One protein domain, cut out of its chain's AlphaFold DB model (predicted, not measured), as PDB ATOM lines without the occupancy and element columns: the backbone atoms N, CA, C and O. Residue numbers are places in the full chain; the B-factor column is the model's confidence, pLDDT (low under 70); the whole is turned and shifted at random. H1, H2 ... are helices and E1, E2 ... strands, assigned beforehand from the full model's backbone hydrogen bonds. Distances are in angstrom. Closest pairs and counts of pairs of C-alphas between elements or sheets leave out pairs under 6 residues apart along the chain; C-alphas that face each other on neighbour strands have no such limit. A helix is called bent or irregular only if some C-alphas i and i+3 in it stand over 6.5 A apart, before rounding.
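What this domain is: This is residues 4 to 90 of the 592 residues of an uncharacterized protein of Rhizophagus irregularis (UniProt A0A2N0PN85). A small two-stranded antiparallel ribbon, E1 beside E2, runs through the middle, with H1 and short H4 over one of its faces and H2 and H3 over the other. The four helices are spread loosely round it, none of them touching another, and residues 65 to 66 pair for a short way with residues 29 to 30 of E1. The printed part has 87 residues, with four named helices and two named strands in the order H1 E1 H2 H3 H4 E2; under half of its residues are in named elements, and the class is mixed, helices and strands. The whole is compact, with a radius of gyration of the C-alphas of 13.4 A, and it spans 35 by 33 by 20 A.

How they stand to each other: H1, residues 4 to 13, has 1 pair of C-alphas within 8 A of E1, residues 27 to 32: the closest C-alphas, those of Arg 7 and Leu 28, are 7.8 A apart. E1 is the antiparallel neighbour of E2, residues 84 to 89, with 153 degrees between their N-to-C directions. Their C-alphas 29 and 87 face each other at 5.0 A. Across this pair N 29 and O 87 are 2.9 A apart, and N 85 and O 31 are 2.8 A apart, both within hydrogen-bond range. Residues 29 to 30 of E1 also pair antiparallel with residues 65 to 66, a stretch too short to be named. H2, residues 40 to 46, is close to H3, residues 52 to 61, but not clearly touching it; their closest C-alphas, those of Thr 44 and Ile 58, are 7.5 A apart. These two helices run opposite ways at a shallow tilt of 34 degrees, only just short of steep. H3 and E1 have 1 pair of C-alphas within 8 A, and the closest, those of Trp 29 and Ile 59, are 8.0 A apart. H3 and E2 are near each other, with 5 pairs of C-alphas within 10 A. H4, residues 73 to 76, is apart from H3, and it is only just apart from H1, the closest C-alphas being 8.2 A apart. H1 is apart from H2, H3 and E2, and H2 is apart from E2. In H1, H2 and H3 every O i to N i+4 pair is within hydrogen-bond range; H4 is too short for such a pair, and its 1 pair of O i and N i+3 is within range.

Where its parts are: H1 begins at C-alpha 4, at (136.156, 116.191, 93.056), and is 14.6 A from first to last C-alpha. E1, from Asn 27 to Asp 32, is 16.8 A long. H2 runs from Val 40 to Gln 46 and is 10.0 A long. H3 begins at C-alpha 52, at (131.616, 130.703, 76.649), and is 14.1 A long. H4, from Ile 73 to Ile 76, has four residues. E2 is 16.2 A long and ends at C-alpha 89, at (135.014, 127.500, 84.531).

The domain as a whole: The two C-alphas farthest apart, those of Glu 20 and Asp 80, are 36.1 A apart. The printed part has no cut. The link from H1 to E1, with 13 residues, and that from H3 to H4, with 11, are long; the link from H2 to H3 is tight. The mean pLDDT of the printed part is 75.3, and 24 residues are under 70, among them residues 35 to 42, 45 to 53 and 78 to 80.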
ATOM      1  N   SER A   4     137.465 115.922  92.441       79.69
ATOM      2  CA  SER A   4     136.156 116.191  93.056       79.69
ATOM      3  C   SER A   4     136.294 116.900  94.406       79.69
ATOM      4  O   SER A   4     135.654 117.926  94.616       79.69
ATOM      5  N   ASP A   5     137.192 116.431  95.274       82.25
ATOM      6  CA  ASP A   5     137.468 117.061  96.569       82.25
ATOM      7  C   ASP A   5     137.995 118.500  96.375       82.25
ATOM      8  O   ASP A   5     137.679 119.410  97.142       82.25
ATOM      9  N   LEU A   6     138.789 118.735  95.318       82.62
ATOM     10  CA  LEU A   6     139.299 120.067  94.977       82.62
ATOM     11  C   LEU A   6     138.185 121.019  94.532       82.62
ATOM     12  O   LEU A   6     138.221 122.201  94.885       82.62
ATOM     13  N   ARG A   7     137.191 120.526  93.782       85.38
ATOM     14  CA  ARG A   7     136.021 121.323  93.376       85.38
ATOM     15  C   ARG A   7     135.246 121.815  94.586       85.38
ATOM     16  O   ARG A   7     134.929 123.000  94.643       85.38
ATOM     17  N   ASP A   8     135.008 120.939  95.556       82.62
ATOM     18  CA  ASP A   8     134.268 121.280  96.771       82.62
ATOM     19  C   ASP A   8     135.012 122.340  97.599       82.62
ATOM     20  O   ASP A   8     134.417 123.320  98.050       82.62
ATOM     21  N   VAL A   9     136.341 122.222  97.713       85.12
ATOM     22  CA  VAL A   9     137.179 123.220  98.401       85.12
ATOM     23  C   VAL A   9     137.177 124.576  97.681       85.12
ATOM     24  O   VAL A   9     137.074 125.619  98.331       85.12
ATOM     25  N   ILE A  10     137.294 124.589  96.349       83.62
ATOM     26  CA  ILE A  10     137.258 125.821  95.541       83.62
ATOM     27  C   ILE A  10     135.890 126.499  95.649       83.62
ATOM     28  O   ILE A  10     135.826 127.724  95.788       83.62
ATOM     29  N   TYR A  11     134.818 125.709  95.596       83.31
ATOM     30  CA  TYR A  11     133.447 126.185  95.709       83.31
ATOM     31  C   TYR A  11     133.194 126.845  97.066       83.31
ATOM     32  O   TYR A  11     132.742 127.986  97.112       83.31
ATOM     33  N   GLU A  12     133.560 126.189  98.171       81.88
ATOM     34  CA  GLU A  12     133.355 126.755  99.509       81.88
ATOM     35  C   GLU A  12     134.175 128.033  99.740       81.88
ATOM     36  O   GLU A  12     133.692 128.962 100.389       81.88
ATOM     37  N   LYS A  13     135.377 128.145  99.156       83.19
ATOM     38  CA  LYS A  13     136.188 129.374  99.244       83.19
ATOM     39  C   LYS A  13     135.642 130.550  98.428       83.19
ATOM     40  O   LYS A  13     135.900 131.689  98.801       83.19
ATOM     41  N   ASN A  14     134.894 130.292  97.354       78.31
ATOM     42  CA  ASN A  14     134.378 131.316  96.430       78.31
ATOM     43  C   ASN A  14     132.844 131.267  96.325       78.31
ATOM     44  O   ASN A  14     132.253 131.527  95.279       78.31
ATOM     45  N   LYS A  15     132.182 130.921  97.432       74.56
ATOM     46  CA  LYS A  15     130.741 130.635  97.487       74.56
ATOM     47  C   LYS A  15     129.855 131.789  97.007       74.56
ATOM     48  O   LYS A  15     128.763 131.557  96.500       74.56
ATOM     49  N   ILE A  16     130.321 133.030  97.158       70.69
ATOM     50  CA  ILE A  16     129.620 134.233  96.685       70.69
ATOM     51  C   ILE A  16     129.602 134.283  95.150       70.69
ATOM     52  O   ILE A  16     128.558 134.582  94.568       70.69
ATOM     53  N   ASP A  17     130.719 133.936  94.512       64.62
ATOM     54  CA  ASP A  17     130.901 134.005  93.059       64.62
ATOM     55  C   ASP A  17     130.266 132.807  92.334       64.62
ATOM     56  O   ASP A  17     129.887 132.915  91.170       64.62
ATOM     57  N   PHE A  18     130.077 131.682  93.034       69.69
ATOM     58  CA  PHE A  18     129.493 130.452  92.482       69.69
ATOM     59  C   PHE A  18     128.099 130.110  93.018       69.69
ATOM     60  O   PHE A  18     127.618 129.007  92.783       69.69
ATOM     61  N   LYS A  19     127.415 131.049  93.687       71.75
ATOM     62  CA  LYS A  19     126.109 130.836  94.351       71.75
ATOM     63  C   LYS A  19     124.998 130.236  93.467       71.75
ATOM     64  O   LYS A  19     123.974 129.801  93.988       71.75
ATOM     65  N   GLU A  20     125.158 130.276  92.146       62.88
ATOM     66  CA  GLU A  20     124.184 129.809  91.151       62.88
ATOM     67  C   GLU A  20     124.468 128.388  90.629       62.88
ATOM     68  O   GLU A  20     123.666 127.844  89.869       62.88
ATOM     69  N   PHE A  21     125.575 127.767  91.047       66.25
ATOM     70  CA  PHE A  21     126.030 126.468  90.553       66.25
ATOM     71  C   PHE A  21     126.332 125.505  91.702       66.25
ATOM     72  O   PHE A  21     126.767 125.915  92.770       66.25
ATOM     73  N   ASP A  22     126.149 124.207  91.468       75.56
ATOM     74  CA  ASP A  22     126.615 123.177  92.398       75.56
ATOM     75  C   ASP A  22     128.122 122.936  92.194       75.56
ATOM     76  O   ASP A  22     128.601 122.952  91.055       75.56
ATOM     77  N   ALA A  23     128.869 122.655  93.267       73.50
ATOM     78  CA  ALA A  23     130.322 122.431  93.221       73.50
ATOM     79  C   ALA A  23     130.741 121.369  92.185       73.50
ATOM     80  O   ALA A  23     131.719 121.531  91.449       73.50
ATOM     81  N   ASN A  24     129.941 120.308  92.047       73.69
ATOM     82  CA  ASN A  24     130.182 119.223  91.098       73.69
ATOM     83  C   ASN A  24     130.029 119.631  89.617       73.69
ATOM     84  O   ASN A  24     130.523 118.911  88.745       73.69
ATOM     85  N   LYS A  25     129.395 120.777  89.323       72.88
ATOM     86  CA  LYS A  25     129.182 121.304  87.964       72.88
ATOM     87  C   LYS A  25     130.313 122.211  87.471       72.88
ATOM     88  O   LYS A  25     130.307 122.579  86.298       72.88
ATOM     89  N   LEU A  26     131.280 122.557  88.322       80.44
ATOM     90  CA  LEU A  26     132.450 123.337  87.919       80.44
ATOM     91  C   LEU A  26     133.375 122.503  87.020       80.44
ATOM     92  O   LEU A  26     133.745 121.372  87.351       80.44
ATOM     93  N   ASN A  27     133.780 123.075  85.888       83.94
ATOM     94  CA  ASN A  27     134.831 122.523  85.040       83.94
ATOM     95  C   ASN A  27     136.186 123.050  85.526       83.94
ATOM     96  O   ASN A  27     136.367 124.259  85.672       83.94
ATOM     97  N   LEU A  28     137.141 122.146  85.762       86.31
ATOM     98  CA  LEU A  28     138.520 122.499  86.097       86.31
ATOM     99  C   LEU A  28     139.424 122.166  84.911       86.31
ATOM    100  O   LEU A  28     139.377 121.051  84.385       86.31
ATOM    101  N   TRP A  29     140.238 123.134  84.506       87.00
ATOM    102  CA  TRP A  29     141.206 122.992  83.425       87.00
ATOM    103  C   TRP A  29     142.614 123.233  83.949       87.00
ATOM    104  O   TRP A  29     142.848 124.176  84.701       87.00
ATOM    105  N   LEU A  30     143.539 122.381  83.536       86.62
ATOM    106  CA  LEU A  30     144.960 122.482  83.817       86.62
ATOM    107  C   LEU A  30     145.647 123.268  82.703       86.62
ATOM    108  O   LEU A  30     145.497 122.903  81.538       86.62
ATOM    109  N   VAL A  31     146.415 124.296  83.050       85.62
ATOM    110  CA  VAL A  31     147.311 125.001  82.117       85.62
ATOM    111  C   VAL A  31     148.706 125.113  82.724       85.62
ATOM    112  O   VAL A  31     148.848 125.184  83.946       85.62
ATOM    113  N   ASP A  32     149.727 125.130  81.873       83.88
ATOM    114  CA  ASP A  32     151.132 125.242  82.268       83.88
ATOM    115  C   ASP A  32     151.674 126.617  81.842       83.88
ATOM    116  O   ASP A  32     151.954 126.849  80.667       83.88
ATOM    117  N   ILE A  33     151.710 127.570  82.781       79.62
ATOM    118  CA  ILE A  33     152.040 128.982  82.540       79.62
ATOM    119  C   ILE A  33     153.027 129.491  83.620       79.62
ATOM    120  O   ILE A  33     152.615 129.742  84.764       79.62
ATOM    121  N   PRO A  34     154.314 129.699  83.271       76.25
ATOM    122  CA  PRO A  34     155.343 130.236  84.170       76.25
ATOM    123  C   PRO A  34     155.049 131.673  84.635       76.25
ATOM    124  O   PRO A  34     154.381 132.437  83.941       76.25
ATOM    125  N   TYR A  35     155.550 132.057  85.815       62.75
ATOM    126  CA  TYR A  35     155.289 133.374  86.429       62.75
ATOM    127  C   TYR A  35     156.323 134.455  86.060       62.75
ATOM    128  O   TYR A  35     156.148 135.621  86.399       62.75
ATOM    129  N   ASP A  36     157.420 134.080  85.409       61.31
ATOM    130  CA  ASP A  36     158.692 134.808  85.395       61.31
ATOM    131  C   ASP A  36     158.959 135.651  84.137       61.31
ATOM    132  O   ASP A  36     160.083 136.076  83.887       61.31
ATOM    133  N   THR A  37     157.937 135.993  83.356       51.81
ATOM    134  CA  THR A  37     158.046 137.037  82.319       51.81
ATOM    135  C   THR A  37     156.668 137.612  82.006       51.81
ATOM    136  O   THR A  37     155.668 136.927  82.209       51.81
ATOM    137  N   GLU A  38     156.585 138.861  81.526       58.53
ATOM    138  CA  GLU A  38     155.353 139.435  80.951       58.53
ATOM    139  C   GLU A  38     154.907 138.602  79.738       58.53
ATOM    140  O   GLU A  38     155.150 138.937  78.581       58.53
ATOM    141  N   ASN A  39     154.288 137.462  80.013       64.38
ATOM    142  CA  ASN A  39     153.865 136.508  79.019       64.38
ATOM    143  C   ASN A  39     152.472 136.925  78.540       64.38
ATOM    144  O   ASN A  39     151.560 137.148  79.344       64.38
ATOM    145  N   VAL A  40     152.304 137.026  77.222       67.88
ATOM    146  CA  VAL A  40     151.019 137.282  76.555       67.88
ATOM    147  C   VAL A  40     149.928 136.361  77.119       67.88
ATOM    148  O   VAL A  40     148.820 136.820  77.372       67.88
ATOM    149  N   GLN A  41     150.273 135.115  77.458       69.12
ATOM    150  CA  GLN A  41     149.377 134.118  78.053       69.12
ATOM    151  C   GLN A  41     148.819 134.515  79.434       69.12
ATOM    152  O   GLN A  41     147.646 134.270  79.712       69.12
ATOM    153  N   LEU A  42     149.612 135.176  80.291       68.81
ATOM    154  CA  LEU A  42     149.143 135.676  81.594       68.81
ATOM    155  C   LEU A  42     148.180 136.857  81.427       68.81
ATOM    156  O   LEU A  42     147.175 136.923  82.133       68.81
ATOM    157  N   ARG A  43     148.445 137.757  80.466       70.25
ATOM    158  CA  ARG A  43     147.520 138.856  80.128       70.25
ATOM    159  C   ARG A  43     146.211 138.322  79.543       70.25
ATOM    160  O   ARG A  43     145.147 138.803  79.919       70.25
ATOM    161  N   THR A  44     146.269 137.292  78.699       71.19
ATOM    162  CA  THR A  44     145.080 136.594  78.183       71.19
ATOM    163  C   THR A  44     144.271 135.944  79.314       71.19
ATOM    164  O   THR A  44     143.048 136.047  79.335       71.19
ATOM    165  N   LEU A  45     144.935 135.352  80.314       68.69
ATOM    166  CA  LEU A  45     144.277 134.750  81.481       68.69
ATOM    167  C   LEU A  45     143.666 135.796  82.437       68.69
ATOM    168  O   LEU A  45     142.679 135.506  83.114       68.69
ATOM    169  N   GLN A  46     144.217 137.013  82.478       68.75
ATOM    170  CA  GLN A  46     143.670 138.151  83.231       68.75
ATOM    171  C   GLN A  46     142.501 138.846  82.506       68.75
ATOM    172  O   GLN A  46     141.608 139.368  83.169       68.75
ATOM    173  N   ASN A  47     142.462 138.796  81.170       66.44
ATOM    174  CA  ASN A  47     141.421 139.389  80.321       66.44
ATOM    175  C   ASN A  47     140.404 138.346  79.818       66.44
ATOM    176  O   ASN A  47     140.065 138.314  78.636       66.44
ATOM    177  N   ARG A  48     139.927 137.462  80.700       68.94
ATOM    178  CA  ARG A  48     138.959 136.419  80.322       68.94
ATOM    179  C   ARG A  48     137.605 137.013  79.931       68.94
ATOM    180  O   ARG A  48     137.061 137.862  80.639       68.94
ATOM    181  N   SER A  49     137.056 136.519  78.822       60.97
ATOM    182  CA  SER A  49     135.685 136.810  78.399       60.97
ATOM    183  C   SER A  49     134.674 136.096  79.301       60.97
ATOM    184  O   SER A  49     134.973 135.054  79.884       60.97
ATOM    185  N   ARG A  50     133.467 136.662  79.417       57.97
ATOM    186  CA  ARG A  50     132.300 135.968  79.997       57.97
ATOM    187  C   ARG A  50     131.509 135.193  78.937       57.97
ATOM    188  O   ARG A  50     130.547 134.514  79.287       57.97
ATOM    189  N   ASP A  51     131.881 135.326  77.665       63.12
ATOM    190  CA  ASP A  51     131.338 134.535  76.567       63.12
ATOM    191  C   ASP A  51     131.981 133.141  76.550       63.12
ATOM    192  O   ASP A  51     133.204 133.008  76.550       63.12
ATOM    193  N   MET A  52     131.157 132.092  76.530       65.25
ATOM    194  CA  MET A  52     131.616 130.703  76.649       65.25
ATOM    195  C   MET A  52     132.364 130.193  75.412       65.25
ATOM    196  O   MET A  52     133.218 129.313  75.540       65.25
ATOM    197  N   ASN A  53     132.039 130.689  74.216       63.28
ATOM    198  CA  ASN A  53     132.710 130.257  72.991       63.28
ATOM    199  C   ASN A  53     134.094 130.895  72.908       63.28
ATOM    200  O   ASN A  53     135.072 130.191  72.657       63.28
ATOM    201  N   GLU A  54     134.187 132.190  73.206       70.06
ATOM    202  CA  GLU A  54     135.470 132.882  73.333       70.06
ATOM    203  C   GLU A  54     136.313 132.286  74.464       70.06
ATOM    204  O   GLU A  54     137.501 132.040  74.283       70.06
ATOM    205  N   GLU A  55     135.710 131.975  75.614       76.56
ATOM    206  CA  GLU A  55     136.426 131.394  76.751       76.56
ATOM    207  C   GLU A  55     136.984 129.997  76.445       76.56
ATOM    208  O   GLU A  55     138.125 129.700  76.800       76.56
ATOM    209  N   ASN A  56     136.229 129.145  75.744       73.50
ATOM    210  CA  ASN A  56     136.717 127.828  75.330       73.50
ATOM    211  C   ASN A  56     137.866 127.928  74.318       73.50
ATOM    212  O   ASN A  56     138.819 127.154  74.419       73.50
ATOM    213  N   ILE A  57     137.801 128.877  73.376       76.69
ATOM    214  CA  ILE A  57     138.891 129.151  72.428       76.69
ATOM    215  C   ILE A  57     140.134 129.618  73.194       76.69
ATOM    216  O   ILE A  57     141.204 129.039  73.024       76.69
ATOM    217  N   ILE A  58     139.977 130.569  74.120       78.75
ATOM    218  CA  ILE A  58     141.065 131.080  74.965       78.75
ATOM    219  C   ILE A  58     141.714 129.954  75.785       78.75
ATOM    220  O   ILE A  58     142.937 129.849  75.837       78.75
ATOM    221  N   ILE A  59     140.926 129.080  76.422       80.00
ATOM    222  CA  ILE A  59     141.462 127.965  77.221       80.00
ATOM    223  C   ILE A  59     142.235 126.975  76.336       80.00
ATOM    224  O   ILE A  59     143.270 126.462  76.763       80.00
ATOM    225  N   GLN A  60     141.774 126.722  75.107       80.50
ATOM    226  CA  GLN A  60     142.493 125.871  74.155       80.50
ATOM    227  C   GLN A  60     143.802 126.507  73.673       80.50
ATOM    228  O   GLN A  60     144.820 125.816  73.627       80.50
ATOM    229  N   GLU A  61     143.814 127.810  73.381       80.81
ATOM    230  CA  GLU A  61     145.028 128.557  73.014       80.81
ATOM    231  C   GLU A  61     146.081 128.557  74.135       80.81
ATOM    232  O   GLU A  61     147.283 128.565  73.870       80.81
ATOM    233  N   LEU A  62     145.638 128.483  75.393       80.06
ATOM    234  CA  LEU A  62     146.496 128.348  76.575       80.06
ATOM    235  C   LEU A  62     146.966 126.903  76.839       80.06
ATOM    236  O   LEU A  62     147.606 126.649  77.858       80.06
ATOM    237  N   GLY A  63     146.647 125.947  75.958       81.25
ATOM    238  CA  GLY A  63     147.010 124.536  76.126       81.25
ATOM    239  C   GLY A  63     146.207 123.814  77.213       81.25
ATOM    240  O   GLY A  63     146.676 122.831  77.784       81.25
ATOM    241  N   GLY A  64     145.004 124.304  77.525       84.06
ATOM    242  CA  GLY A  64     144.166 123.805  78.608       84.06
ATOM    243  C   GLY A  64     143.757 122.343  78.456       84.06
ATOM    244  O   GLY A  64     143.080 121.960  77.501       84.06
ATOM    245  N   LYS A  65     144.086 121.525  79.459       85.88
ATOM    246  CA  LYS A  65     143.626 120.136  79.574       85.88
ATOM    247  C   LYS A  65     142.500 120.037  80.596       85.88
ATOM    248  O   LYS A  65     142.677 120.377  81.764       85.88
ATOM    249  N   LYS A  66     141.337 119.534  80.179       85.81
ATOM    250  CA  LYS A  66     140.205 119.319  81.088       85.81
ATOM    251  C   LYS A  66     140.523 118.208  82.089       85.81
ATOM    252  O   LYS A  66     140.936 117.126  81.677       85.81
ATOM    253  N   LEU A  67     140.287 118.469  83.373       83.31
ATOM    254  CA  LEU A  67     140.505 117.504  84.450       83.31
ATOM    255  C   LEU A  67     139.244 116.679  84.727       83.31
ATOM    256  O   LEU A  67     138.134 117.214  84.854       83.31
ATOM    257  N   SER A  68     139.427 115.368  84.840       81.88
ATOM    258  CA  SER A  68     138.387 114.424  85.232       81.88
ATOM    259  C   SER A  68     138.163 114.485  86.747       81.88
ATOM    260  O   SER A  68     139.129 114.616  87.494       81.88
ATOM    261  N   PRO A  69     136.919 114.345  87.247       78.69
ATOM    262  CA  PRO A  69     136.640 114.282  88.688       78.69
ATOM    263  C   PRO A  69     137.401 113.175  89.433       78.69
ATOM    264  O   PRO A  69     137.597 113.278  90.641       78.69
ATOM    265  N   PHE A  70     137.802 112.124  88.712       81.69
ATOM    266  CA  PHE A  70     138.500 110.959  89.255       81.69
ATOM    267  C   PHE A  70     140.025 111.074  89.205       81.69
ATOM    268  O   PHE A  70     140.694 110.187  89.728       81.69
ATOM    269  N   ASP A  71     140.571 112.125  88.584       80.44
ATOM    270  CA  ASP A  71     142.019 112.319  88.547       80.44
ATOM    271  C   ASP A  71     142.537 112.585  89.971       80.44
ATOM    272  O   ASP A  71     141.906 113.314  90.751       80.44
ATOM    273  N   ASP A  72     143.681 111.992  90.320       82.81
ATOM    274  CA  ASP A  72     144.348 112.268  91.590       82.81
ATOM    275  C   ASP A  72     145.168 113.560  91.486       82.81
ATOM    276  O   ASP A  72     145.888 113.798  90.515       82.81
ATOM    277  N   ILE A  73     145.054 114.422  92.497       80.31
ATOM    278  CA  ILE A  73     145.773 115.702  92.537       80.31
ATOM    279  C   ILE A  73     147.290 115.479  92.581       80.31
ATOM    280  O   ILE A  73     148.027 116.261  91.987       80.31
ATOM    281  N   GLY A  74     147.769 114.433  93.258       77.88
ATOM    282  CA  GLY A  74     149.195 114.127  93.378       77.88
ATOM    283  C   GLY A  74     149.852 113.754  92.049       77.88
ATOM    284  O   GLY A  74     151.025 114.062  91.851       77.88
ATOM    285  N   ASP A  75     149.088 113.179  91.119       78.19
ATOM    286  CA  ASP A  75     149.562 112.857  89.767       78.19
ATOM    287  C   ASP A  75     149.642 114.100  88.864       78.19
ATOM    288  O   ASP A  75     150.367 114.116  87.869       78.19
ATOM    289  N   ILE A  76     148.889 115.150  89.204       76.25
ATOM    290  CA  ILE A  76     148.825 116.408  88.450       76.25
ATOM    291  C   ILE A  76     149.861 117.406  88.972       76.25
ATOM    292  O   ILE A  76     150.528 118.069  88.182       76.25
ATOM    293  N   PHE A  77     149.994 117.525  90.292       73.06
ATOM    294  CA  PHE A  77     150.880 118.482  90.946       73.06
ATOM    295  C   PHE A  77     152.116 117.773  91.493       73.06
ATOM    296  O   PHE A  77     152.138 117.309  92.633       73.06
ATOM    297  N   THR A  78     153.172 117.725  90.684       69.38
ATOM    298  CA  THR A  78     154.493 117.300  91.150       69.38
ATOM    299  C   THR A  78     155.205 118.464  91.847       69.38
ATOM    300  O   THR A  78     155.039 119.625  91.469       69.38
ATOM    301  N   TYR A  79     156.011 118.164  92.871       58.47
ATOM    302  CA  TYR A  79     156.738 119.171  93.669       58.47
ATOM    303  C   TYR A  79     157.673 120.072  92.837       58.47
ATOM    304  O   TYR A  79     158.054 121.146  93.301       58.47
ATOM    305  N   ASP A  80     158.009 119.653  91.616       65.56
ATOM    306  CA  ASP A  80     159.018 120.284  90.767       65.56
ATOM    307  C   ASP A  80     158.439 121.318  89.781       65.56
ATOM    308  O   ASP A  80     159.205 121.998  89.100       65.56
ATOM    309  N   SER A  81     157.108 121.465  89.684       70.00
ATOM    310  CA  SER A  81     156.484 122.421  88.756       70.00
ATOM    311  C   SER A  81     155.858 123.622  89.466       70.00
ATOM    312  O   SER A  81     154.857 123.513  90.171       70.00
ATOM    313  N   THR A  82     156.413 124.810  89.217       71.44
ATOM    314  CA  THR A  82     155.873 126.101  89.688       71.44
ATOM    315  C   THR A  82     154.925 126.767  88.687       71.44
ATOM    316  O   THR A  82     154.395 127.848  88.953       71.44
ATOM    317  N   SER A  83     154.736 126.148  87.523       76.62
ATOM    318  CA  SER A  83     154.071 126.742  86.358       76.62
ATOM    319  C   SER A  83     152.618 126.279  86.203       76.62
ATOM    320  O   SER A  83     151.839 126.884  85.472       76.62
ATOM    321  N   ILE A  84     152.200 125.253  86.946       81.81
ATOM    322  CA  ILE A  84     150.848 124.698  86.854       81.81
ATOM    323  C   ILE A  84     149.797 125.659  87.434       81.81
ATOM    324  O   ILE A  84     149.910 126.145  88.563       81.81
ATOM    325  N   ARG A  85     148.712 125.879  86.684       81.38
ATOM    326  CA  ARG A  85     147.530 126.650  87.101       81.38
ATOM    327  C   ARG A  85     146.247 125.862  86.857       81.38
ATOM    328  O   ARG A  85     146.143 125.091  85.906       81.38
ATOM    329  N   ILE A  86     145.245 126.133  87.693       84.56
ATOM    330  CA  ILE A  86     143.880 125.630  87.521       84.56
ATOM    331  C   ILE A  86     142.967 126.780  87.121       84.56
ATOM    332  O   ILE A  86     142.824 127.758  87.855       84.56
ATOM    333  N   ILE A  87     142.321 126.636  85.970       84.56
ATOM    334  CA  ILE A  87     141.244 127.511  85.523       84.56
ATOM    335  C   ILE A  87     139.924 126.880  85.961       84.56
ATOM    336  O   ILE A  87     139.592 125.759  85.572       84.56
ATOM    337  N   VAL A  88     139.167 127.618  86.769       83.25
ATOM    338  CA  VAL A  88     137.795 127.269  87.148       83.25
ATOM    339  C   VAL A  88     136.854 127.904  86.129       83.25
ATOM    340  O   VAL A  88     136.911 129.117  85.898       83.25
ATOM    341  N   GLN A  89     136.014 127.083  85.505       79.94
ATOM    342  CA  GLN A  89     135.014 127.500  84.531       79.94
ATOM    343  C   GLN A  89     133.628 127.003  84.985       79.94
ATOM    344  O   GLN A  89     133.453 125.793  85.176       79.94
ATOM    345  N   PRO A  90     132.638 127.891  85.182       70.31
ATOM    346  CA  PRO A  90     131.269 127.475  85.485       70.31
ATOM    347  C   PRO A  90     130.662 126.662  84.322       70.31
ATOM    348  O   PRO A  90     131.145 126.729  83.189       70.31
TER     349      PRO A  90